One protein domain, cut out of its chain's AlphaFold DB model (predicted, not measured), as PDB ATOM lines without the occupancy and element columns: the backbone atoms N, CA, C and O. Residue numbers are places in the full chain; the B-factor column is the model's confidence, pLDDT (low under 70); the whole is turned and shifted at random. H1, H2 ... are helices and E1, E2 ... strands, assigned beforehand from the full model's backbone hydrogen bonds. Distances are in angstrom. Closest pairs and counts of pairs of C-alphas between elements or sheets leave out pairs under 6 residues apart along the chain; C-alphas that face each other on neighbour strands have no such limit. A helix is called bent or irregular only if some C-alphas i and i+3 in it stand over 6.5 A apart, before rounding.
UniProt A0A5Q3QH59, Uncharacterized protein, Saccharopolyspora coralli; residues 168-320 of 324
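What this domain is: This is residues 168 to 320 of the 324 residues of an uncharacterized protein of Saccharopolyspora coralli (UniProt A0A5Q3QH59). One twisted, all-parallel sheet of six strands forms a wall, with H4, the arm H5b of the bent helix H5, and H6 packed over one face. H3 runs side by side with H5b, H2 is next to H3, and H1 only grazes the sheet. There are 153 printed residues, with six named helices and six named strands in the order E1 E2 H1 E3 H2 H3 E4 H4 H5 E5 H6 E6, a mixed class. The whole is compact and rounded, with a radius of gyration of the C-alphas of 14.1 A and spans of 37 by 35 by 32 A.

How they stand to each other: Begin at edge strand E1, residues 168 to 171; N 170 is 2.8 A from O 317 of E6, residues 315 to 319. Next come E2, residues 186 to 191, with N 189 and O 318 at 2.8 A, and E5, residues 284 to 288, with N 188 and O 285 at 2.7 A. E4, residues 245 to 249, has N 248 2.8 A from O 286, and edge strand E3, residues 209 to 213, has N 212 2.8 A from O 247; these five pairs are within hydrogen-bond range. The sheet is twisted, with C-alphas up to 4.4 A off its plane. H1, residues 193 to 199, only grazes the sheet and is irregular, C-alphas 194 and 197 being 7.0 A apart. By its hydrogen bonds H5, residues 259 to 278, was assigned as one helix, but it is bent, with C-alphas 267 and 270 7.1 A apart, into H5a, 259 to 267, and H5b, 270 to 278. H4, residues 251 to 257, H5b and H6, residues 292 to 303, are on the same face of the sheet, an arrangement in two layers, helices on one face of a sheet. H6 runs along the strands, 14 degrees from E6 on the local plane, at a height over the sheet of 8.8 A. H3, residues 234 to 240, touches H5b at a shallow tilt of 22 degrees, the same way; their closest C-alphas, of Thr 235 and Ala 272, are 4.0 A apart. H2, residues 220 to 225, is close to H3 but not clearly touching, C-alphas 224 and 237 being closest at 6.2 A. H4 and H5a form a helical hairpin, closest at the C-alphas of Trp 255 and Ala 262, 5.4 A. Strand-helix-strand units, parallel neighbour strands with helices between, are E3, H2 H3, E4 and E4, H4 H5, E5; split ones, with other strands between, are E2, H1, E3 and E5, H6, E6; their crossovers are right-handed. Every O i to N i+4 pair is within hydrogen-bond range in H2, H3, H4, H5a, H5b and H6; H1 has 1 of 3, and 3 of 4 O i to N i+3 pairs.

Where its parts are: Find C-alpha 168 at (210.530, 231.844, 199.271), where E1 begins. H6 starts at C-alpha 292, (222.906, 246.222, 200.007), and runs 16.4 A; H5a spans 12.0 A and H5b 12.3 A. E3 spans 13.2 A, and E6 ends at C-alpha 319, (213.847, 241.293, 202.299).

The domain as a whole: The two farthest C-alphas, of Ala 173 and His 230, are 39.1 A apart. The printed part has no cut; the links E1 to E2 and H6 to E6 are long. Look for pLDDT under 70 at residues 174 to 177, 179 to 182, 206 and 306 to 312.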
ATOM      1  N   VAL A 168     211.190 230.946 200.241       81.56
ATOM      2  CA  VAL A 168     210.530 231.844 199.271       81.56
ATOM      3  C   VAL A 168     210.833 233.277 199.676       81.56
ATOM      4  O   VAL A 168     210.509 233.674 200.793       81.56
ATOM      5  N   VAL A 169     211.452 234.047 198.778       84.19
ATOM      6  CA  VAL A 169     211.850 235.436 199.044       84.19
ATOM      7  C   VAL A 169     210.719 236.399 198.681       84.19
ATOM      8  O   VAL A 169     210.148 236.318 197.596       84.19
ATOM      9  N   TYR A 170     210.419 237.325 199.588       82.44
ATOM     10  CA  TYR A 170     209.458 238.408 199.420       82.44
ATOM     11  C   TYR A 170     210.182 239.745 199.574       82.44
ATOM     12  O   TYR A 170     210.597 240.099 200.682       82.44
ATOM     13  N   ASP A 171     210.287 240.503 198.485       83.12
ATOM     14  CA  ASP A 171     210.756 241.887 198.529       83.12
ATOM     15  C   ASP A 171     209.628 242.787 199.034       83.12
ATOM     16  O   ASP A 171     208.580 242.940 198.396       83.12
ATOM     17  N   LEU A 172     209.817 243.369 200.216       78.62
ATOM     18  CA  LEU A 172     208.823 244.235 200.830       78.62
ATOM     19  C   LEU A 172     209.092 245.690 200.462       78.62
ATOM     20  O   LEU A 172     210.176 246.223 200.692       78.62
ATOM     21  N   ALA A 173     208.069 246.371 199.944       70.81
ATOM     22  CA  ALA A 173     208.144 247.813 199.762       70.81
ATOM     23  C   ALA A 173     208.352 248.511 201.118       70.81
ATOM     24  O   ALA A 173     207.844 248.065 202.153       70.81
ATOM     25  N   THR A 174     209.058 249.643 201.112       58.66
ATOM     26  CA  THR A 174     209.366 250.420 202.317       58.66
ATOM     27  C   THR A 174     208.126 250.633 203.199       58.66
ATOM     28  O   THR A 174     207.118 251.192 202.769       58.66
ATOM     29  N   GLY A 175     208.199 250.192 204.459       55.88
ATOM     30  CA  GLY A 175     207.122 250.343 205.448       55.88
ATOM     31  C   GLY A 175     206.084 249.214 205.473       55.88
ATOM     32  O   GLY A 175     205.243 249.191 206.381       55.88
ATOM     33  N   GLN A 176     206.157 248.252 204.548       67.50
ATOM     34  CA  GLN A 176     205.395 247.013 204.645       67.50
ATOM     35  C   GLN A 176     206.061 246.074 205.652       67.50
ATOM     36  O   GLN A 176     207.253 245.789 205.597       67.50
ATOM     37  N   PHE A 177     205.270 245.607 206.610       69.19
ATOM     38  CA  PHE A 177     205.664 244.562 207.543       69.19
ATOM     39  C   PHE A 177     204.538 243.532 207.518       69.19
ATOM     40  O   PHE A 177     203.389 243.935 207.740       69.19
ATOM     41  N   PRO A 178     204.810 242.257 207.197       71.38
ATOM     42  CA  PRO A 178     203.752 241.266 207.071       71.38
ATOM     43  C   PRO A 178     202.993 241.122 208.393       71.38
ATOM     44  O   PRO A 178     203.534 241.390 209.471       71.38
ATOM     45  N   SER A 179     201.746 240.654 208.331       67.50
ATOM     46  CA  SER A 179     201.082 240.119 209.522       67.50
ATOM     47  C   SER A 179     201.779 238.812 209.892       67.50
ATOM     48  O   SER A 179     201.443 237.736 209.413       67.50
ATOM     49  N   LEU A 180     202.813 238.913 210.720       62.38
ATOM     50  CA  LEU A 180     203.667 237.777 211.059       62.38
ATOM     51  C   LEU A 180     203.001 236.774 212.010       62.38
ATOM     52  O   LEU A 180     203.560 235.720 212.266       62.38
ATOM     53  N   ARG A 181     201.779 237.044 212.492       60.09
ATOM     54  CA  ARG A 181     200.970 236.018 213.173       60.09
ATOM     55  C   ARG A 181     200.540 234.893 212.232       60.09
ATOM     56  O   ARG A 181     200.278 233.793 212.702       60.09
ATOM     57  N   ASP A 182     200.484 235.177 210.933       67.06
ATOM     58  CA  ASP A 182     200.049 234.234 209.903       67.06
ATOM     59  C   ASP A 182     201.237 233.487 209.269       67.06
ATOM     60  O   ASP A 182     201.045 232.610 208.428       67.06
ATOM     61  N   VAL A 183     202.469 233.815 209.685       78.50
ATOM     62  CA  VAL A 183     203.709 233.247 209.153       78.50
ATOM     63  C   VAL A 183     204.495 232.613 210.303       78.50
ATOM     64  O   VAL A 183     205.144 233.339 211.045       78.50
ATOM     65  N   PRO A 184     204.428 231.283 210.488       77.56
ATOM     66  CA  PRO A 184     204.943 230.630 211.691       77.56
ATOM     67  C   PRO A 184     206.467 230.697 211.825       77.56
ATOM     68  O   PRO A 184     206.972 230.796 212.937       77.56
ATOM     69  N   ASP A 185     207.202 230.677 210.715       88.88
ATOM     70  CA  ASP A 185     208.661 230.762 210.727       88.88
ATOM     71  C   ASP A 185     209.114 231.628 209.573       88.88
ATOM     72  O   ASP A 185     208.600 231.460 208.467       88.88
ATOM     73  N   ALA A 186     210.057 232.534 209.814       92.06
ATOM     74  CA  ALA A 186     210.569 233.411 208.770       92.06
ATOM     75  C   ALA A 186     211.976 233.929 209.063       92.06
ATOM     76  O   ALA A 186     212.365 234.121 210.220       92.06
ATOM     77  N   VAL A 187     212.693 234.243 207.988       94.81
ATOM     78  CA  VAL A 187     213.938 235.013 208.032       94.81
ATOM     79  C   VAL A 187     213.648 236.431 207.553       94.81
ATOM     80  O   VAL A 187     212.960 236.632 206.560       94.81
ATOM     81  N   HIS A 188     214.169 237.425 208.254       94.69
ATOM     82  CA  HIS A 188     214.073 238.838 207.913       94.69
ATOM     83  C   HIS A 188     215.478 239.334 207.581       94.69
ATOM     84  O   HIS A 188     216.352 239.318 208.447       94.69
ATOM     85  N   VAL A 189     215.699 239.746 206.337       95.25
ATOM     86  CA  VAL A 189     217.005 240.180 205.828       95.25
ATOM     87  C   VAL A 189     217.001 241.691 205.655       95.25
ATOM     88  O   VAL A 189     216.111 242.238 205.004       95.25
ATOM     89  N   ASP A 190     218.004 242.333 206.248       94.00
ATOM     90  CA  ASP A 190     218.154 243.788 206.321       94.00
ATOM     91  C   ASP A 190     216.983 244.493 207.024       94.00
ATOM     92  O   ASP A 190     216.460 245.506 206.575       94.00
ATOM     93  N   LEU A 191     216.516 243.938 208.148       91.44
ATOM     94  CA  LEU A 191     215.392 244.519 208.881       91.44
ATOM     95  C   LEU A 191     215.741 245.951 209.350       91.44
ATOM     96  O   LEU A 191     216.602 246.101 210.220       91.44
ATOM     97  N   PRO A 192     215.050 247.008 208.873       89.06
ATOM     98  CA  PRO A 192     215.436 248.376 209.184       89.06
ATOM     99  C   PRO A 192     215.103 248.749 210.637       89.06
ATOM    100  O   PRO A 192     214.103 248.270 211.194       89.06
ATOM    101  N   PRO A 193     215.836 249.709 211.239       88.31
ATOM    102  CA  PRO A 193     215.612 250.155 212.617       88.31
ATOM    103  C   PRO A 193     214.166 250.563 212.938       88.31
ATOM    104  O   PRO A 193     213.672 250.334 214.043       88.31
ATOM    105  N   SER A 194     213.453 251.133 211.962       86.81
ATOM    106  CA  SER A 194     212.053 251.555 212.098       86.81
ATOM    107  C   SER A 194     211.074 250.393 212.324       86.81
ATOM    108  O   SER A 194     209.978 250.613 212.848       86.81
ATOM    109  N   LEU A 195     211.455 249.161 211.971       88.62
ATOM    110  CA  LEU A 195     210.632 247.957 212.104       88.62
ATOM    111  C   LEU A 195     211.034 247.076 213.297       88.62
ATOM    112  O   LEU A 195     210.279 246.168 213.651       88.62
ATOM    113  N   LEU A 196     212.131 247.386 213.999       88.62
ATOM    114  CA  LEU A 196     212.577 246.639 215.186       88.62
ATOM    115  C   LEU A 196     211.508 246.576 216.281       88.62
ATOM    116  O   LEU A 196     211.275 245.523 216.869       88.62
ATOM    117  N   ALA A 197     210.799 247.683 216.517       87.44
ATOM    118  CA  ALA A 197     209.722 247.723 217.504       87.44
ATOM    119  C   ALA A 197     208.554 246.788 217.144       87.44
ATOM    120  O   ALA A 197     207.886 246.286 218.044       87.44
ATOM    121  N   ARG A 198     208.306 246.549 215.848       87.38
ATOM    122  CA  ARG A 198     207.287 245.595 215.381       87.38
ATOM    123  C   ARG A 198     207.787 244.158 215.491       87.38
ATOM    124  O   ARG A 198     207.048 243.305 215.966       87.38
ATOM    125  N   PHE A 199     209.045 243.906 215.135       87.75
ATOM    126  CA  PHE A 199     209.675 242.595 215.310       87.75
ATOM    127  C   PHE A 199     209.708 242.162 216.784       87.75
ATOM    128  O   PHE A 199     209.372 241.030 217.117       87.75
ATOM    129  N   ALA A 200     210.001 243.086 217.702       87.19
ATOM    130  CA  ALA A 200     210.019 242.810 219.138       87.19
ATOM    131  C   ALA A 200     208.642 242.456 219.735       87.19
ATOM    132  O   ALA A 200     208.570 241.951 220.855       87.19
ATOM    133  N   GLN A 201     207.551 242.717 219.007       85.44
ATOM    134  CA  GLN A 201     206.188 242.345 219.396       85.44
ATOM    135  C   GLN A 201     205.780 240.956 218.892       85.44
ATOM    136  O   GLN A 201     204.668 240.522 219.194       85.44
ATOM    137  N   LEU A 202     206.638 240.275 218.119       80.69
ATOM    138  CA  LEU A 202     206.335 238.947 217.588       80.69
ATOM    139  C   LEU A 202     206.162 237.899 218.667       80.69
ATOM    140  O   LEU A 202     205.166 237.171 218.617       80.69
ATOM    141  N   PRO A 203     207.077 237.809 219.644       79.69
ATOM    142  CA  PRO A 203     206.950 236.768 220.628       79.69
ATOM    143  C   PRO A 203     205.737 237.003 221.517       79.69
ATOM    144  O   PRO A 203     205.424 238.133 221.901       79.69
ATOM    145  N   THR A 204     205.103 235.917 221.945       77.25
ATOM    146  CA  THR A 204     203.990 235.933 222.901       77.25
ATOM    147  C   THR A 204     204.361 236.630 224.211       77.25
ATOM    148  O   THR A 204     203.495 237.159 224.915       77.25
ATOM    149  N   ARG A 205     205.657 236.649 224.549       73.25
ATOM    150  CA  ARG A 205     206.240 237.364 225.687       73.25
ATOM    151  C   ARG A 205     207.578 237.965 225.289       73.25
ATOM    152  O   ARG A 205     208.399 237.278 224.693       73.25
ATOM    153  N   SER A 206     207.867 239.185 225.735       66.25
ATOM    154  CA  SER A 206     209.152 239.854 225.468       66.25
ATOM    155  C   SER A 206     210.381 239.049 225.915       66.25
ATOM    156  O   SER A 206     211.444 239.175 225.325       66.25
ATOM    157  N   THR A 207     210.243 238.167 226.911       74.25
ATOM    158  CA  THR A 207     211.307 237.255 227.371       74.25
ATOM    159  C   THR A 207     211.700 236.178 226.356       74.25
ATOM    160  O   THR A 207     212.675 235.468 226.576       74.25
ATOM    161  N   LEU A 208     210.917 236.009 225.288       85.19
ATOM    162  CA  LEU A 208     211.154 235.049 224.209       85.19
ATOM    163  C   LEU A 208     211.805 235.709 222.981       85.19
ATOM    164  O   LEU A 208     212.009 235.036 221.974       85.19
ATOM    165  N   LEU A 209     212.146 237.001 223.077       91.31
ATOM    166  CA  LEU A 209     213.048 237.698 222.165       91.31
ATOM    167  C   LEU A 209     214.469 237.660 222.734       91.31
ATOM    168  O   LEU A 209     214.682 237.967 223.912       91.31
ATOM    169  N   ARG A 210     215.454 237.369 221.889       94.38
ATOM    170  CA  ARG A 210     216.870 237.558 222.218       94.38
ATOM    171  C   ARG A 210     217.554 238.372 221.136       94.38
ATOM    172  O   ARG A 210     217.490 238.016 219.966       94.38
ATOM    173  N   GLU A 211     218.250 239.418 221.557       95.25
ATOM    174  CA  GLU A 211     219.251 240.075 220.727       95.25
ATOM    175  C   GLU A 211     220.602 239.377 220.903       95.25
ATOM    176  O   GLU A 211     221.018 239.097 222.033       95.25
ATOM    177  N   VAL A 212     221.258 239.081 219.785       95.06
ATOM    178  CA  VAL A 212     222.580 238.462 219.709       95.06
ATOM    179  C   VAL A 212     223.500 239.405 218.940       95.06
ATOM    180  O   VAL A 212     223.315 239.628 217.745       95.06
ATOM    181  N   ASP A 213     224.499 239.950 219.631       95.31
ATOM    182  CA  ASP A 213     225.537 240.786 219.026       95.31
ATOM    183  C   ASP A 213     226.639 239.903 218.437       95.31
ATOM    184  O   ASP A 213     227.362 239.209 219.158       95.31
ATOM    185  N   LEU A 214     226.780 239.937 217.115       94.56
ATOM    186  CA  LEU A 214     227.696 239.057 216.399       94.56
ATOM    187  C   LEU A 214     229.156 239.525 216.402       94.56
ATOM    188  O   LEU A 214     230.034 238.783 215.963       94.56
ATOM    189  N   ARG A 215     229.480 240.702 216.958       91.06
ATOM    190  CA  ARG A 215     230.871 241.203 216.999       91.06
ATOM    191  C   ARG A 215     231.803 240.310 217.815       91.06
ATOM    192  O   ARG A 215     232.983 240.171 217.479       91.06
ATOM    193  N   SER A 216     231.287 239.736 218.901       88.06
ATOM    194  CA  SER A 216     232.048 238.869 219.806       88.06
ATOM    195  C   SER A 216     232.074 237.406 219.374       88.06
ATOM    196  O   SER A 216     232.777 236.617 219.997       88.06
ATOM    197  N   VAL A 217     231.329 237.035 218.332       93.56
ATOM    198  CA  VAL A 217     231.312 235.664 217.825       93.56
ATOM    199  C   VAL A 217     232.614 235.392 217.066       93.56
ATOM    200  O   VAL A 217     233.088 236.212 216.269       93.56
ATOM    201  N   THR A 218     233.239 234.262 217.386       92.62
ATOM    202  CA  THR A 218     234.508 233.802 216.795       92.62
ATOM    203  C   THR A 218     234.394 232.447 216.117       92.62
ATOM    204  O   THR A 218     235.275 232.091 215.352       92.62
ATOM    205  N   ASP A 219     233.345 231.689 216.427       93.69
ATOM    206  CA  ASP A 219     233.090 230.350 215.912       93.69
ATOM    207  C   ASP A 219     231.605 229.998 216.097       93.69
ATOM    208  O   ASP A 219     230.867 230.672 216.829       93.69
ATOM    209  N   MET A 220     231.175 228.917 215.440       93.25
ATOM    210  CA  MET A 220     229.798 228.427 215.517       93.25
ATOM    211  C   MET A 220     229.411 228.054 216.954       93.25
ATOM    212  O   MET A 220     228.316 228.371 217.398       93.25
ATOM    213  N   THR A 221     230.316 227.463 217.737       93.44
ATOM    214  CA  THR A 221     230.035 227.083 219.134       93.44
ATOM    215  C   THR A 221     229.630 228.296 219.981       93.44
ATOM    216  O   THR A 221     228.649 228.248 220.722       93.44
ATOM    217  N   THR A 222     230.355 229.404 219.841       93.94
ATOM    218  CA  THR A 222     230.095 230.673 220.530       93.94
ATOM    219  C   THR A 222     228.787 231.301 220.050       93.94
ATOM    220  O   THR A 222     228.025 231.831 220.863       93.94
ATOM    221  N   LEU A 223     228.493 231.203 218.748       94.06
ATOM    222  CA  LEU A 223     227.221 231.640 218.178       94.06
ATOM    223  C   LEU A 223     226.041 230.872 218.782       94.06
ATOM    224  O   LEU A 223     225.115 231.489 219.305       94.06
ATOM    225  N   LEU A 224     226.086 229.540 218.767       94.38
ATOM    226  CA  LEU A 224     225.023 228.687 219.302       94.38
ATOM    227  C   LEU A 224     224.826 228.919 220.805       94.38
ATOM    228  O   LEU A 224     223.699 229.113 221.267       94.38
ATOM    229  N   ALA A 225     225.923 229.017 221.565       92.88
ATOM    230  CA  ALA A 225     225.890 229.272 223.004       92.88
ATOM    231  C   ALA A 225     225.215 230.605 223.378       92.88
ATOM    232  O   ALA A 225     224.722 230.742 224.501       92.88
ATOM    233  N   SER A 226     225.147 231.573 222.457       92.44
ATOM    234  CA  SER A 226     224.489 232.862 222.703       92.44
ATOM    235  C   SER A 226     222.962 232.762 222.856       92.44
ATOM    236  O   SER A 226     222.354 233.639 223.477       92.44
ATOM    237  N   PHE A 227     222.332 231.693 222.348       91.88
ATOM    238  CA  PHE A 227     220.872 231.529 222.403       91.88
ATOM    239  C   PHE A 227     220.368 230.107 222.709       91.88
ATOM    240  O   PHE A 227     219.175 229.934 222.990       91.88
ATOM    241  N   ALA A 228     221.248 229.103 222.716       92.50
ATOM    242  CA  ALA A 228     220.958 227.739 223.139       92.50
ATOM    243  C   ALA A 228     222.194 227.108 223.800       92.50
ATOM    244  O   ALA A 228     223.127 226.652 223.139       92.50
ATOM    245  N   ALA A 229     222.205 227.073 225.134       87.94
ATOM    246  CA  ALA A 229     223.291 226.441 225.873       87.94
ATOM    247  C   ALA A 229     223.381 224.945 225.521       87.94
ATOM    248  O   ALA A 229     222.369 224.251 225.544       87.94
ATOM    249  N   HIS A 230     224.598 224.461 225.259       89.81
ATOM    250  CA  HIS A 230     224.923 223.059 224.946       89.81
ATOM    251  C   HIS A 230     224.499 222.540 223.564       89.81
ATOM    252  O   HIS A 230     224.727 221.363 223.290       89.81
ATOM    253  N   ALA A 231     223.939 223.379 222.690       92.94
ATOM    254  CA  ALA A 231     223.702 222.984 221.307       92.94
ATOM    255  C   ALA A 231     225.026 222.878 220.537       92.94
ATOM    256  O   ALA A 231     225.901 223.736 220.678       92.94
ATOM    257  N   THR A 232     225.162 221.832 219.721       91.69
ATOM    258  CA  THR A 232     226.353 221.606 218.883       91.69
ATOM    259  C   THR A 232     226.104 221.902 217.409       91.69
ATOM    260  O   THR A 232     227.053 222.098 216.655       91.69
ATOM    261  N   THR A 233     224.833 221.995 217.012       93.69
ATOM    262  CA  THR A 233     224.398 222.360 215.660       93.69
ATOM    263  C   THR A 233     223.329 223.449 215.699       93.69
ATOM    264  O   THR A 233     222.650 223.637 216.717       93.69
ATOM    265  N   LEU A 234     223.133 224.149 214.576       93.44
ATOM    266  CA  LEU A 234     222.085 225.162 214.456       93.44
ATOM    267  C   LEU A 234     220.689 224.550 214.621       93.44
ATOM    268  O   LEU A 234     219.862 225.065 215.372       93.44
ATOM    269  N   THR A 235     220.457 223.391 214.009       92.00
ATOM    270  CA  THR A 235     219.215 222.620 214.143       92.00
ATOM    271  C   THR A 235     218.895 222.288 215.600       92.00
ATOM    272  O   THR A 235     217.777 222.535 216.056       92.00
ATOM    273  N   GLU A 236     219.870 221.787 216.367       91.62
ATOM    274  CA  GLU A 236     219.696 221.539 217.803       91.62
ATOM    275  C   GLU A 236     219.392 222.825 218.567       91.62
ATOM    276  O   GLU A 236     218.493 222.841 219.409       91.62
ATOM    277  N   ALA A 237     220.108 223.910 218.264       93.62
ATOM    278  CA  ALA A 237     219.926 225.183 218.942       93.62
ATOM    279  C   ALA A 237     218.504 225.726 218.759       93.62
ATOM    280  O   ALA A 237     217.851 226.085 219.740       93.62
ATOM    281  N   PHE A 238     217.983 225.723 217.532       91.94
ATOM    282  CA  PHE A 238     216.618 226.168 217.235       91.94
ATOM    283  C   PHE A 238     215.549 225.223 217.803       91.94
ATOM    284  O   PHE A 238     214.531 225.687 218.328       91.94
ATOM    285  N   ALA A 239     215.799 223.911 217.774       87.94
ATOM    286  CA  ALA A 239     214.896 222.915 218.342       87.94
ATOM    287  C   ALA A 239     214.822 222.985 219.876       87.94
ATOM    288  O   ALA A 239     213.757 222.755 220.448       87.94
ATOM    289  N   GLN A 240     215.922 223.309 220.563       88.00
ATOM    290  CA  GLN A 240     215.990 223.353 222.028       88.00
ATOM    291  C   GLN A 240     215.627 224.726 222.594       88.00
ATOM    292  O   GLN A 240     214.963 224.796 223.635       88.00
ATOM    293  N   SER A 241     215.996 225.812 221.907       88.56
ATOM    294  CA  SER A 241     215.795 227.173 222.401       88.56
ATOM    295  C   SER A 241     214.311 227.469 222.643       88.56
ATOM    296  O   SER A 241     213.473 227.147 221.792       88.56
ATOM    297  N   PRO A 242     213.938 228.081 223.784       89.31
ATOM    298  CA  PRO A 242     212.563 228.503 224.038       89.31
ATOM    299  C   PRO A 242     212.184 229.781 223.277       89.31
ATOM    300  O   PRO A 242     211.008 230.131 223.251       89.31
ATOM    301  N   LEU A 243     213.156 230.483 222.689       91.44
ATOM    302  CA  LEU A 243     212.984 231.804 222.085       91.44
ATOM    303  C   LEU A 243     212.136 231.725 220.817       91.44
ATOM    304  O   LEU A 243     212.383 230.869 219.986       91.44
ATOM    305  N   GLU A 244     211.170 232.623 220.654       91.50
ATOM    306  CA  GLU A 244     210.323 232.710 219.453       91.50
ATOM    307  C   GLU A 244     210.896 233.691 218.422       91.50
ATOM    308  O   GLU A 244     210.609 233.565 217.234       91.50
ATOM    309  N   ALA A 245     211.729 234.642 218.858       93.12
ATOM    310  CA  ALA A 245     212.395 235.583 217.970       93.12
ATOM    311  C   ALA A 245     213.867 235.793 218.343       93.12
ATOM    312  O   ALA A 245     214.222 235.974 219.513       93.12
ATOM    313  N   LEU A 246     214.714 235.818 217.319       95.94
ATOM    314  CA  LEU A 246     216.145 236.080 217.405       95.94
ATOM    315  C   LEU A 246     216.486 237.289 216.543       95.94
ATOM    316  O   LEU A 246     216.170 237.326 215.355       95.94
ATOM    317  N   LEU A 247     217.128 238.277 217.154       95.81
ATOM    318  CA  LEU A 247     217.595 239.485 216.496       95.81
ATOM    319  C   LEU A 247     219.121 239.460 216.456       95.81
ATOM    320  O   LEU A 247     219.768 239.688 217.476       95.81
ATOM    321  N   PHE A 248     219.695 239.175 215.294       96.56
ATOM    322  CA  PHE A 248     221.134 239.188 215.091       96.56
ATOM    323  C   PHE A 248     221.570 240.577 214.646       96.56
ATOM    324  O   PHE A 248     221.307 241.014 213.523       96.56
ATOM    325  N   THR A 249     222.238 241.284 215.552       96.00
ATOM    326  CA  THR A 249     222.806 242.594 215.264       96.00
ATOM    327  C   THR A 249     224.266 242.452 214.880       96.00
ATOM    328  O   THR A 249     224.962 241.515 215.278       96.00
ATOM    329  N   LYS A 250     224.740 243.411 214.082       95.00
ATOM    330  CA  LYS A 250     226.134 243.467 213.637       95.00
ATOM    331  C   LYS A 250     226.571 242.266 212.788       95.00
ATOM    332  O   LYS A 250     227.739 241.877 212.801       95.00
ATOM    333  N   PHE A 251     225.630 241.707 212.028       95.81
ATOM    334  CA  PHE A 251     225.897 240.628 211.081       95.81
ATOM    335  C   PHE A 251     226.862 241.070 209.973       95.81
ATOM    336  O   PHE A 251     227.782 240.329 209.654       95.81
ATOM    337  N   GLU A 252     226.749 242.309 209.483       95.06
ATOM    338  CA  GLU A 252     227.707 242.912 208.538       95.06
ATOM    339  C   GLU A 252     229.162 242.783 209.029       95.06
ATOM    340  O   GLU A 252     230.067 242.429 208.277       95.06
ATOM    341  N   GLN A 253     229.409 243.035 210.319       94.69
ATOM    342  CA  GLN A 253     230.753 242.930 210.885       94.69
ATOM    343  C   GLN A 253     231.232 241.479 210.958       94.69
ATOM    344  O   GLN A 253     232.424 241.246 210.767       94.69
ATOM    345  N   LEU A 254     230.337 240.521 211.225       94.88
ATOM    346  CA  LEU A 254     230.668 239.099 211.145       94.88
ATOM    347  C   LEU A 254     231.007 238.710 209.703       94.88
ATOM    348  O   LEU A 254     232.054 238.117 209.486       94.88
ATOM    349  N   TRP A 255     230.189 239.125 208.734       94.94
ATOM    350  CA  TRP A 255     230.383 238.850 207.308       94.94
ATOM    351  C   TRP A 255     231.752 239.311 206.798       94.94
ATOM    352  O   TRP A 255     232.433 238.592 206.072       94.94
ATOM    353  N   VAL A 256     232.187 240.503 207.218       93.62
ATOM    354  CA  VAL A 256     233.497 241.056 206.847       93.62
ATOM    355  C   VAL A 256     234.646 240.375 207.599       93.62
ATOM    356  O   VAL A 256     235.717 240.176 207.031       93.62
ATOM    357  N   LYS A 257     234.457 240.057 208.884       93.88
ATOM    358  CA  LYS A 257     235.504 239.488 209.748       93.88
ATOM    359  C   LYS A 257     235.762 238.009 209.457       93.88
ATOM    360  O   LYS A 257     236.914 237.590 209.481       93.88
ATOM    361  N   ASP A 258     234.699 237.241 209.255       94.50
ATOM    362  CA  ASP A 258     234.709 235.791 209.080       94.50
ATOM    363  C   ASP A 258     233.553 235.375 208.159       94.50
ATOM    364  O   ASP A 258     232.471 234.963 208.590       94.50
ATOM    365  N   ARG A 259     233.791 235.544 206.855       91.75
ATOM    366  CA  ARG A 259     232.804 235.260 205.813       91.75
ATOM    367  C   ARG A 259     232.367 233.797 205.817       91.75
ATOM    368  O   ARG A 259     231.180 233.535 205.692       91.75
ATOM    369  N   SER A 260     233.300 232.872 206.042       90.94
ATOM    370  CA  SER A 260     233.021 231.431 206.072       90.94
ATOM    371  C   SER A 260     232.009 231.076 207.165       90.94
ATOM    372  O   SER A 260     230.998 230.430 206.892       90.94
ATOM    373  N   LEU A 261     232.205 231.586 208.388       92.62
ATOM    374  CA  LEU A 261     231.254 231.371 209.481       92.62
ATOM    375  C   LEU A 261     229.877 231.990 209.191       92.62
ATOM    376  O   LEU A 261     228.845 231.400 209.520       92.62
ATOM    377  N   ALA A 262     229.849 233.181 208.590       94.50
ATOM    378  CA  ALA A 262     228.607 233.872 208.263       94.50
ATOM    379  C   ALA A 262     227.810 233.144 207.163       94.50
ATOM    380  O   ALA A 262     226.598 232.966 207.300       94.50
ATOM    381  N   GLU A 263     228.489 232.676 206.115       92.50
ATOM    382  CA  GLU A 263     227.908 231.883 205.027       92.50
ATOM    383  C   GLU A 263     227.404 230.529 205.534       92.50
ATOM    384  O   GLU A 263     226.274 230.146 205.223       92.50
ATOM    385  N   GLN A 264     228.174 229.850 206.393       91.00
ATOM    386  CA  GLN A 264     227.735 228.614 207.044       91.00
ATOM    387  C   GLN A 264     226.441 228.837 207.840       91.00
ATOM    388  O   GLN A 264     225.474 228.092 207.685       91.00
ATOM    389  N   PHE A 265     226.394 229.883 208.671       94.81
ATOM    390  CA  PHE A 265     225.211 230.198 209.471       94.81
ATOM    391  C   PHE A 265     223.969 230.465 208.609       94.81
ATOM    392  O   PHE A 265     222.896 229.939 208.907       94.81
ATOM    393  N   VAL A 266     224.103 231.263 207.545       94.81
ATOM    394  CA  VAL A 266     222.993 231.590 206.634       94.81
ATOM    395  C   VAL A 266     222.510 230.347 205.889       94.81
ATOM    396  O   VAL A 266     221.303 230.128 205.794       94.81
ATOM    397  N   THR A 267     223.437 229.504 205.431       89.19
ATOM    398  CA  THR A 267     223.139 228.267 204.697       89.19
ATOM    399  C   THR A 267     222.397 227.244 205.567       89.19
ATOM    400  O   THR A 267     221.468 226.582 205.110       89.19
ATOM    401  N   GLU A 268     222.752 227.119 206.849       91.56
ATOM    402  CA  GLU A 268     222.104 226.165 207.762       91.56
ATOM    403  C   GLU A 268     220.731 226.647 208.278       91.56
ATOM    404  O   GLU A 268     219.931 225.849 208.782       91.56
ATOM    405  N   LEU A 269     220.434 227.946 208.166       93.56
ATOM    406  CA  LEU A 269     219.276 228.575 208.803       93.56
ATOM    407  C   LEU A 269     217.921 227.994 208.348       93.56
ATOM    408  O   LEU A 269     217.097 227.696 209.219       93.56
ATOM    409  N   PRO A 270     217.652 227.777 207.043       91.81
ATOM    410  CA  PRO A 270     216.356 227.258 206.598       91.81
ATOM    411  C   PRO A 270     216.079 225.843 207.109       91.81
ATOM    412  O   PRO A 270     214.967 225.557 207.556       91.81
ATOM    413  N   ALA A 271     217.096 224.976 207.128       88.56
ATOM    414  CA  ALA A 271     216.978 223.625 207.673       88.56
ATOM    415  C   ALA A 271     216.713 223.645 209.189       88.56
ATOM    416  O   ALA A 271     215.843 222.917 209.676       88.56
ATOM    417  N   ALA A 272     217.398 224.520 209.934       91.44
ATOM    418  CA  ALA A 272     217.183 224.677 211.370       91.44
ATOM    419  C   ALA A 272     215.763 225.179 211.701       91.44
ATOM    420  O   ALA A 272     215.122 224.675 212.629       91.44
ATOM    421  N   LEU A 273     215.241 226.130 210.918       92.06
ATOM    422  CA  LEU A 273     213.872 226.639 211.060       92.06
ATOM    423  C   LEU A 273     212.823 225.587 210.683       92.06
ATOM    424  O   LEU A 273     211.845 225.415 211.409       92.06
ATOM    425  N   ALA A 274     213.040 224.829 209.606       88.56
ATOM    426  CA  ALA A 274     212.154 223.732 209.219       88.56
ATOM    427  C   ALA A 274     212.077 222.647 210.311       88.56
ATOM    428  O   ALA A 274     210.993 222.153 210.629       88.56
ATOM    429  N   ALA A 275     213.203 222.321 210.951       86.75
ATOM    430  CA  ALA A 275     213.235 221.383 212.070       86.75
ATOM    431  C   ALA A 275     212.509 221.919 213.316       86.75
ATOM    432  O   ALA A 275     211.773 221.178 213.972       86.75
ATOM    433  N   ALA A 276     212.665 223.209 213.634       87.88
ATOM    434  CA  ALA A 276     211.918 223.844 214.720       87.88
ATOM    435  C   ALA A 276     210.403 223.807 214.461       87.88
ATOM    436  O   ALA A 276     209.638 223.408 215.346       87.88
ATOM    437  N   ARG A 277     209.980 224.104 213.227       87.94
ATOM    438  CA  ARG A 277     208.585 223.990 212.788       87.94
ATOM    439  C   ARG A 277     208.045 222.575 212.957       87.94
ATOM    440  O   ARG A 277     206.956 222.399 213.500       87.94
ATOM    441  N   ALA A 278     208.803 221.560 212.537       85.38
ATOM    442  CA  ALA A 278     208.421 220.157 212.700       85.38
ATOM    443  C   ALA A 278     208.242 219.769 214.182       85.38
ATOM    444  O   ALA A 278     207.404 218.929 214.510       85.38
ATOM    445  N   ALA A 279     208.963 220.432 215.090       84.81
ATOM    446  CA  ALA A 279     208.793 220.309 216.538       84.81
ATOM    447  C   ALA A 279     207.644 221.171 217.117       84.81
ATOM    448  O   ALA A 279     207.502 221.261 218.340       84.81
ATOM    449  N   GLY A 280     206.835 221.818 216.270       85.12
ATOM    450  CA  GLY A 280     205.726 222.691 216.669       85.12
ATOM    451  C   GLY A 280     206.175 224.030 217.255       85.12
ATOM    452  O   GLY A 280     205.456 224.614 218.069       85.12
ATOM    453  N   ARG A 281     207.380 224.496 216.906       84.00
ATOM    454  CA  ARG A 281     207.968 225.737 217.414       84.00
ATOM    455  C   ARG A 281     208.133 226.750 216.289       84.00
ATOM    456  O   ARG A 281     208.968 226.560 215.420       84.00
ATOM    457  N   ASN A 282     207.396 227.846 216.401       87.12
ATOM    458  CA  ASN A 282     207.445 228.980 215.484       87.12
ATOM    459  C   ASN A 282     208.640 229.891 215.799       87.12
ATOM    460  O   ASN A 282     208.841 230.252 216.969       87.12
ATOM    461  N   ARG A 283     209.449 230.240 214.797       91.19
ATOM    462  CA  ARG A 283     210.716 230.965 214.970       91.19
ATOM    463  C   ARG A 283     210.913 232.054 213.918       91.19
ATOM    464  O   ARG A 283     210.956 231.791 212.720       91.19
ATOM    465  N   HIS A 284     211.138 233.278 214.387       93.31
ATOM    466  CA  HIS A 284     211.550 234.396 213.543       93.31
ATOM    467  C   HIS A 284     213.012 234.754 213.774       93.31
ATOM    468  O   HIS A 284     213.456 234.909 214.913       93.31
ATOM    469  N   VAL A 285     213.751 234.939 212.689       95.88
ATOM    470  CA  VAL A 285     215.153 235.358 212.719       95.88
ATOM    471  C   VAL A 285     215.291 236.649 211.940       95.88
ATOM    472  O   VAL A 285     214.822 236.721 210.813       95.88
ATOM    473  N   ALA A 286     215.928 237.662 212.516       96.19
ATOM    474  CA  ALA A 286     216.207 238.916 211.830       96.19
ATOM    475  C   ALA A 286     217.702 239.216 211.789       96.19
ATOM    476  O   ALA A 286     218.365 239.192 212.824       96.19
ATOM    477  N   LEU A 287     218.195 239.540 210.594       96.56
ATOM    478  CA  LEU A 287     219.510 240.118 210.342       96.56
ATOM    479  C   LEU A 287     219.322 241.620 210.125       96.56
ATOM    480  O   LEU A 287     218.501 242.031 209.304       96.56
ATOM    481  N   VAL A 288     220.041 242.428 210.897       94.06
ATOM    482  CA  VAL A 288     219.800 243.875 211.005       94.06
ATOM    483  C   VAL A 288     220.978 244.669 210.456       94.06
ATOM    484  O   VAL A 288     222.129 244.293 210.697       94.06
ATOM    485  N   ASP A 289     220.668 245.810 209.835       85.94
ATOM    486  CA  ASP A 289     221.621 246.815 209.349       85.94
ATOM    487  C   ASP A 289     222.663 246.225 208.378       85.94
ATOM    488  O   ASP A 289     223.872 246.346 208.610       85.94
ATOM    489  N   LEU A 290     222.203 245.556 207.318       92.50
ATOM    490  CA  LEU A 290     223.088 245.038 206.275       92.50
ATOM    491  C   LEU A 290     223.346 246.122 205.224       92.50
ATOM    492  O   LEU A 290     222.499 246.970 204.949       92.50
ATOM    493  N   SER A 291     224.527 246.112 204.611       92.06
ATOM    494  CA  SER A 291     224.711 246.864 203.368       92.06
ATOM    495  C   SER A 291     223.988 246.150 202.218       92.06
ATOM    496  O   SER A 291     223.842 244.929 202.263       92.06
ATOM    497  N   SER A 292     223.562 246.865 201.165       91.19
ATOM    498  CA  SER A 292     222.906 246.222 200.007       91.19
ATOM    499  C   SER A 292     223.717 245.051 199.431       91.19
ATOM    500  O   SER A 292     223.135 243.987 199.262       91.19
ATOM    501  N   PRO A 293     225.051 245.160 199.238       90.69
ATOM    502  CA  PRO A 293     225.847 244.032 198.751       90.69
ATOM    503  C   PRO A 293     225.829 242.813 199.680       90.69
ATOM    504  O   PRO A 293     225.808 241.678 199.207       90.69
ATOM    505  N   THR A 294     225.844 243.022 200.999       93.38
ATOM    506  CA  THR A 294     225.771 241.921 201.969       93.38
ATOM    507  C   THR A 294     224.373 241.314 202.008       93.38
ATOM    508  O   THR A 294     224.250 240.095 202.082       93.38
ATOM    509  N   ALA A 295     223.321 242.133 201.932       93.31
ATOM    510  CA  ALA A 295     221.947 241.652 201.854       93.31
ATOM    511  C   ALA A 295     221.733 240.784 200.605       93.31
ATOM    512  O   ALA A 295     221.236 239.668 200.732       93.31
ATOM    513  N   ASP A 296     222.190 241.246 199.436       86.88
ATOM    514  CA  ASP A 296     222.120 240.495 198.179       86.88
ATOM    515  C   ASP A 296     222.866 239.155 198.291       86.88
ATOM    516  O   ASP A 296     222.298 238.103 198.005       86.88
ATOM    517  N   ALA A 297     224.094 239.164 198.824       87.25
ATOM    518  CA  ALA A 297     224.867 237.939 199.020       87.25
ATOM    519  C   ALA A 297     224.191 236.957 199.997       87.25
ATOM    520  O   ALA A 297     224.172 235.752 199.755       87.25
ATOM    521  N   VAL A 298     223.603 237.451 201.093       93.06
ATOM    522  CA  VAL A 298     222.828 236.627 202.036       93.06
ATOM    523  C   VAL A 298     221.613 236.003 201.349       93.06
ATOM    524  O   VAL A 298     221.329 234.825 201.569       93.06
ATOM    525  N   LEU A 299     220.890 236.767 200.527       89.75
ATOM    526  CA  LEU A 299     219.735 236.260 199.785       89.75
ATOM    527  C   LEU A 299     220.135 235.180 198.787       89.75
ATOM    528  O   LEU A 299     219.422 234.182 198.674       89.75
ATOM    529  N   ASP A 300     221.261 235.349 198.101       84.38
ATOM    530  CA  ASP A 300     221.778 234.342 197.181       84.38
ATOM    531  C   ASP A 300     222.121 233.051 197.926       84.38
ATOM    532  O   ASP A 300     221.607 231.994 197.561       84.38
ATOM    533  N   HIS A 301     222.853 233.128 199.043       85.94
ATOM    534  CA  HIS A 301     223.119 231.955 199.886       85.94
ATOM    535  C   HIS A 301     221.831 231.262 200.342       85.94
ATOM    536  O   HIS A 301     221.716 230.048 200.209       85.94
ATOM    537  N   LEU A 302     220.823 232.013 200.800       88.81
ATOM    538  CA  LEU A 302     219.531 231.445 201.201       88.81
ATOM    539  C   LEU A 302     218.809 230.743 200.041       88.81
ATOM    540  O   LEU A 302     218.223 229.682 200.256       88.81
ATOM    541  N   ARG A 303     218.841 231.293 198.821       81.62
ATOM    542  CA  ARG A 303     218.162 230.717 197.642       81.62
ATOM    543  C   ARG A 303     218.720 229.355 197.237       81.62
ATOM    544  O   ARG A 303     217.950 228.516 196.772       81.62
ATOM    545  N   TRP A 304     220.016 229.138 197.441       71.88
ATOM    546  CA  TRP A 304     220.709 227.897 197.082       71.88
ATOM    547  C   TRP A 304     220.690 226.832 198.187       71.88
ATOM    548  O   TRP A 304     221.209 225.733 198.000       71.88
ATOM    549  N   THR A 305     220.056 227.112 199.331       71.25
ATOM    550  CA  THR A 305     219.872 226.102 200.380       71.25
ATOM    551  C   THR A 305     218.827 225.058 199.992       71.25
ATOM    552  O   THR A 305     217.735 225.372 199.514       71.25
ATOM    553  N   THR A 306     219.137 223.791 200.260       63.00
ATOM    554  CA  THR A 306     218.191 222.677 200.155       63.00
ATOM    555  C   THR A 306     217.796 222.203 201.552       63.00
ATOM    556  O   THR A 306     218.627 222.063 202.451       63.00
ATOM    557  N   THR A 307     216.508 221.937 201.774       57.97
ATOM    558  CA  THR A 307     216.080 221.203 202.967       57.97
ATOM    559  C   THR A 307     216.286 219.719 202.689       57.97
ATOM    560  O   THR A 307     215.555 219.143 201.892       57.97
ATOM    561  N   GLY A 308     217.265 219.077 203.334       52.91
ATOM    562  CA  GLY A 308     217.583 217.647 203.146       52.91
ATOM    563  C   GLY A 308     216.495 216.644 203.574       52.91
ATOM    564  O   GLY A 308     216.794 215.475 203.792       52.91
ATOM    565  N   THR A 309     215.244 217.080 203.749       50.12
ATOM    566  CA  THR A 309     214.079 216.251 204.104       50.12
ATOM    567  C   THR A 309     212.857 216.678 203.283       50.12
ATOM    568  O   THR A 309     212.746 217.844 202.913       50.12
ATOM    569  N   GLU A 310     211.975 215.711 202.982       48.47
ATOM    570  CA  GLU A 310     210.717 215.834 202.216       48.47
ATOM    571  C   GLU A 310     209.892 217.108 202.508       48.47
ATOM    572  O   GLU A 310     210.003 217.674 203.597       48.47
ATOM    573  N   PRO A 311     209.042 217.566 201.562       49.09
ATOM    574  CA  PRO A 311     208.670 218.971 201.412       49.09
ATOM    575  C   PRO A 311     207.865 219.509 202.601       49.09
ATOM    576  O   PRO A 311     206.633 219.517 202.619       49.09
ATOM    577  N   SER A 312     208.581 220.038 203.590       60.53
ATOM    578  CA  SER A 312     208.087 221.114 204.440       60.53
ATOM    579  C   SER A 312     207.779 222.314 203.546       60.53
ATOM    580  O   SER A 312     208.527 222.601 202.613       60.53
ATOM    581  N   ALA A 313     206.705 223.052 203.845       75.81
ATOM    582  CA  ALA A 313     206.464 224.342 203.203       75.81
ATOM    583  C   ALA A 313     207.745 225.204 203.259       75.81
ATOM    584  O   ALA A 313     208.447 225.176 204.279       75.81
ATOM    585  N   PRO A 314     208.063 225.969 202.209       84.56
ATOM    586  CA  PRO A 314     209.274 226.778 202.189       84.56
ATOM    587  C   PRO A 314     209.306 227.769 203.360       84.56
ATOM    588  O   PRO A 314     208.262 228.214 203.852       84.56
ATOM    589  N   ILE A 315     210.504 228.113 203.827       89.75
ATOM    590  CA  ILE A 315     210.714 229.160 204.823       89.75
ATOM    591  C   ILE A 315     210.609 230.528 204.128       89.75
ATOM    592  O   ILE A 315     211.424 230.853 203.267       89.75
ATOM    593  N   PRO A 316     209.622 231.366 204.461       90.44
ATOM    594  CA  PRO A 316     209.549 232.709 203.910       90.44
ATOM    595  C   PRO A 316     210.742 233.557 204.370       90.44
ATOM    596  O   PRO A 316     211.079 233.611 205.555       90.44
ATOM    597  N   VAL A 317     211.355 234.243 203.412       93.19
ATOM    598  CA  VAL A 317     212.435 235.209 203.611       93.19
ATOM    599  C   VAL A 317     211.897 236.581 203.223       93.19
ATOM    600  O   VAL A 317     211.531 236.804 202.075       93.19
ATOM    601  N   PHE A 318     211.825 237.503 204.172       91.94
ATOM    602  CA  PHE A 318     211.397 238.877 203.941       91.94
ATOM    603  C   PHE A 318     212.619 239.770 203.783       91.94
ATOM    604  O   PHE A 318     213.373 239.950 204.739       91.94
ATOM    605  N   HIS A 319     212.793 240.334 202.595       92.88
ATOM    606  CA  HIS A 319     213.847 241.293 202.299       92.88
ATOM    607  C   HIS A 319     213.296 242.720 202.387       92.88
ATOM    608  O   HIS A 319     212.213 243.010 201.869       92.88
ATOM    609  N   TYR A 320     214.032 243.603 203.062       89.06
ATOM    610  CA  TYR A 320     213.651 244.998 203.277       89.06
ATOM    611  C   TYR A 320     214.652 245.935 202.587       89.06
ATOM    612  O   TYR A 320     215.484 246.534 203.266       89.06
TER     613      TYR A 320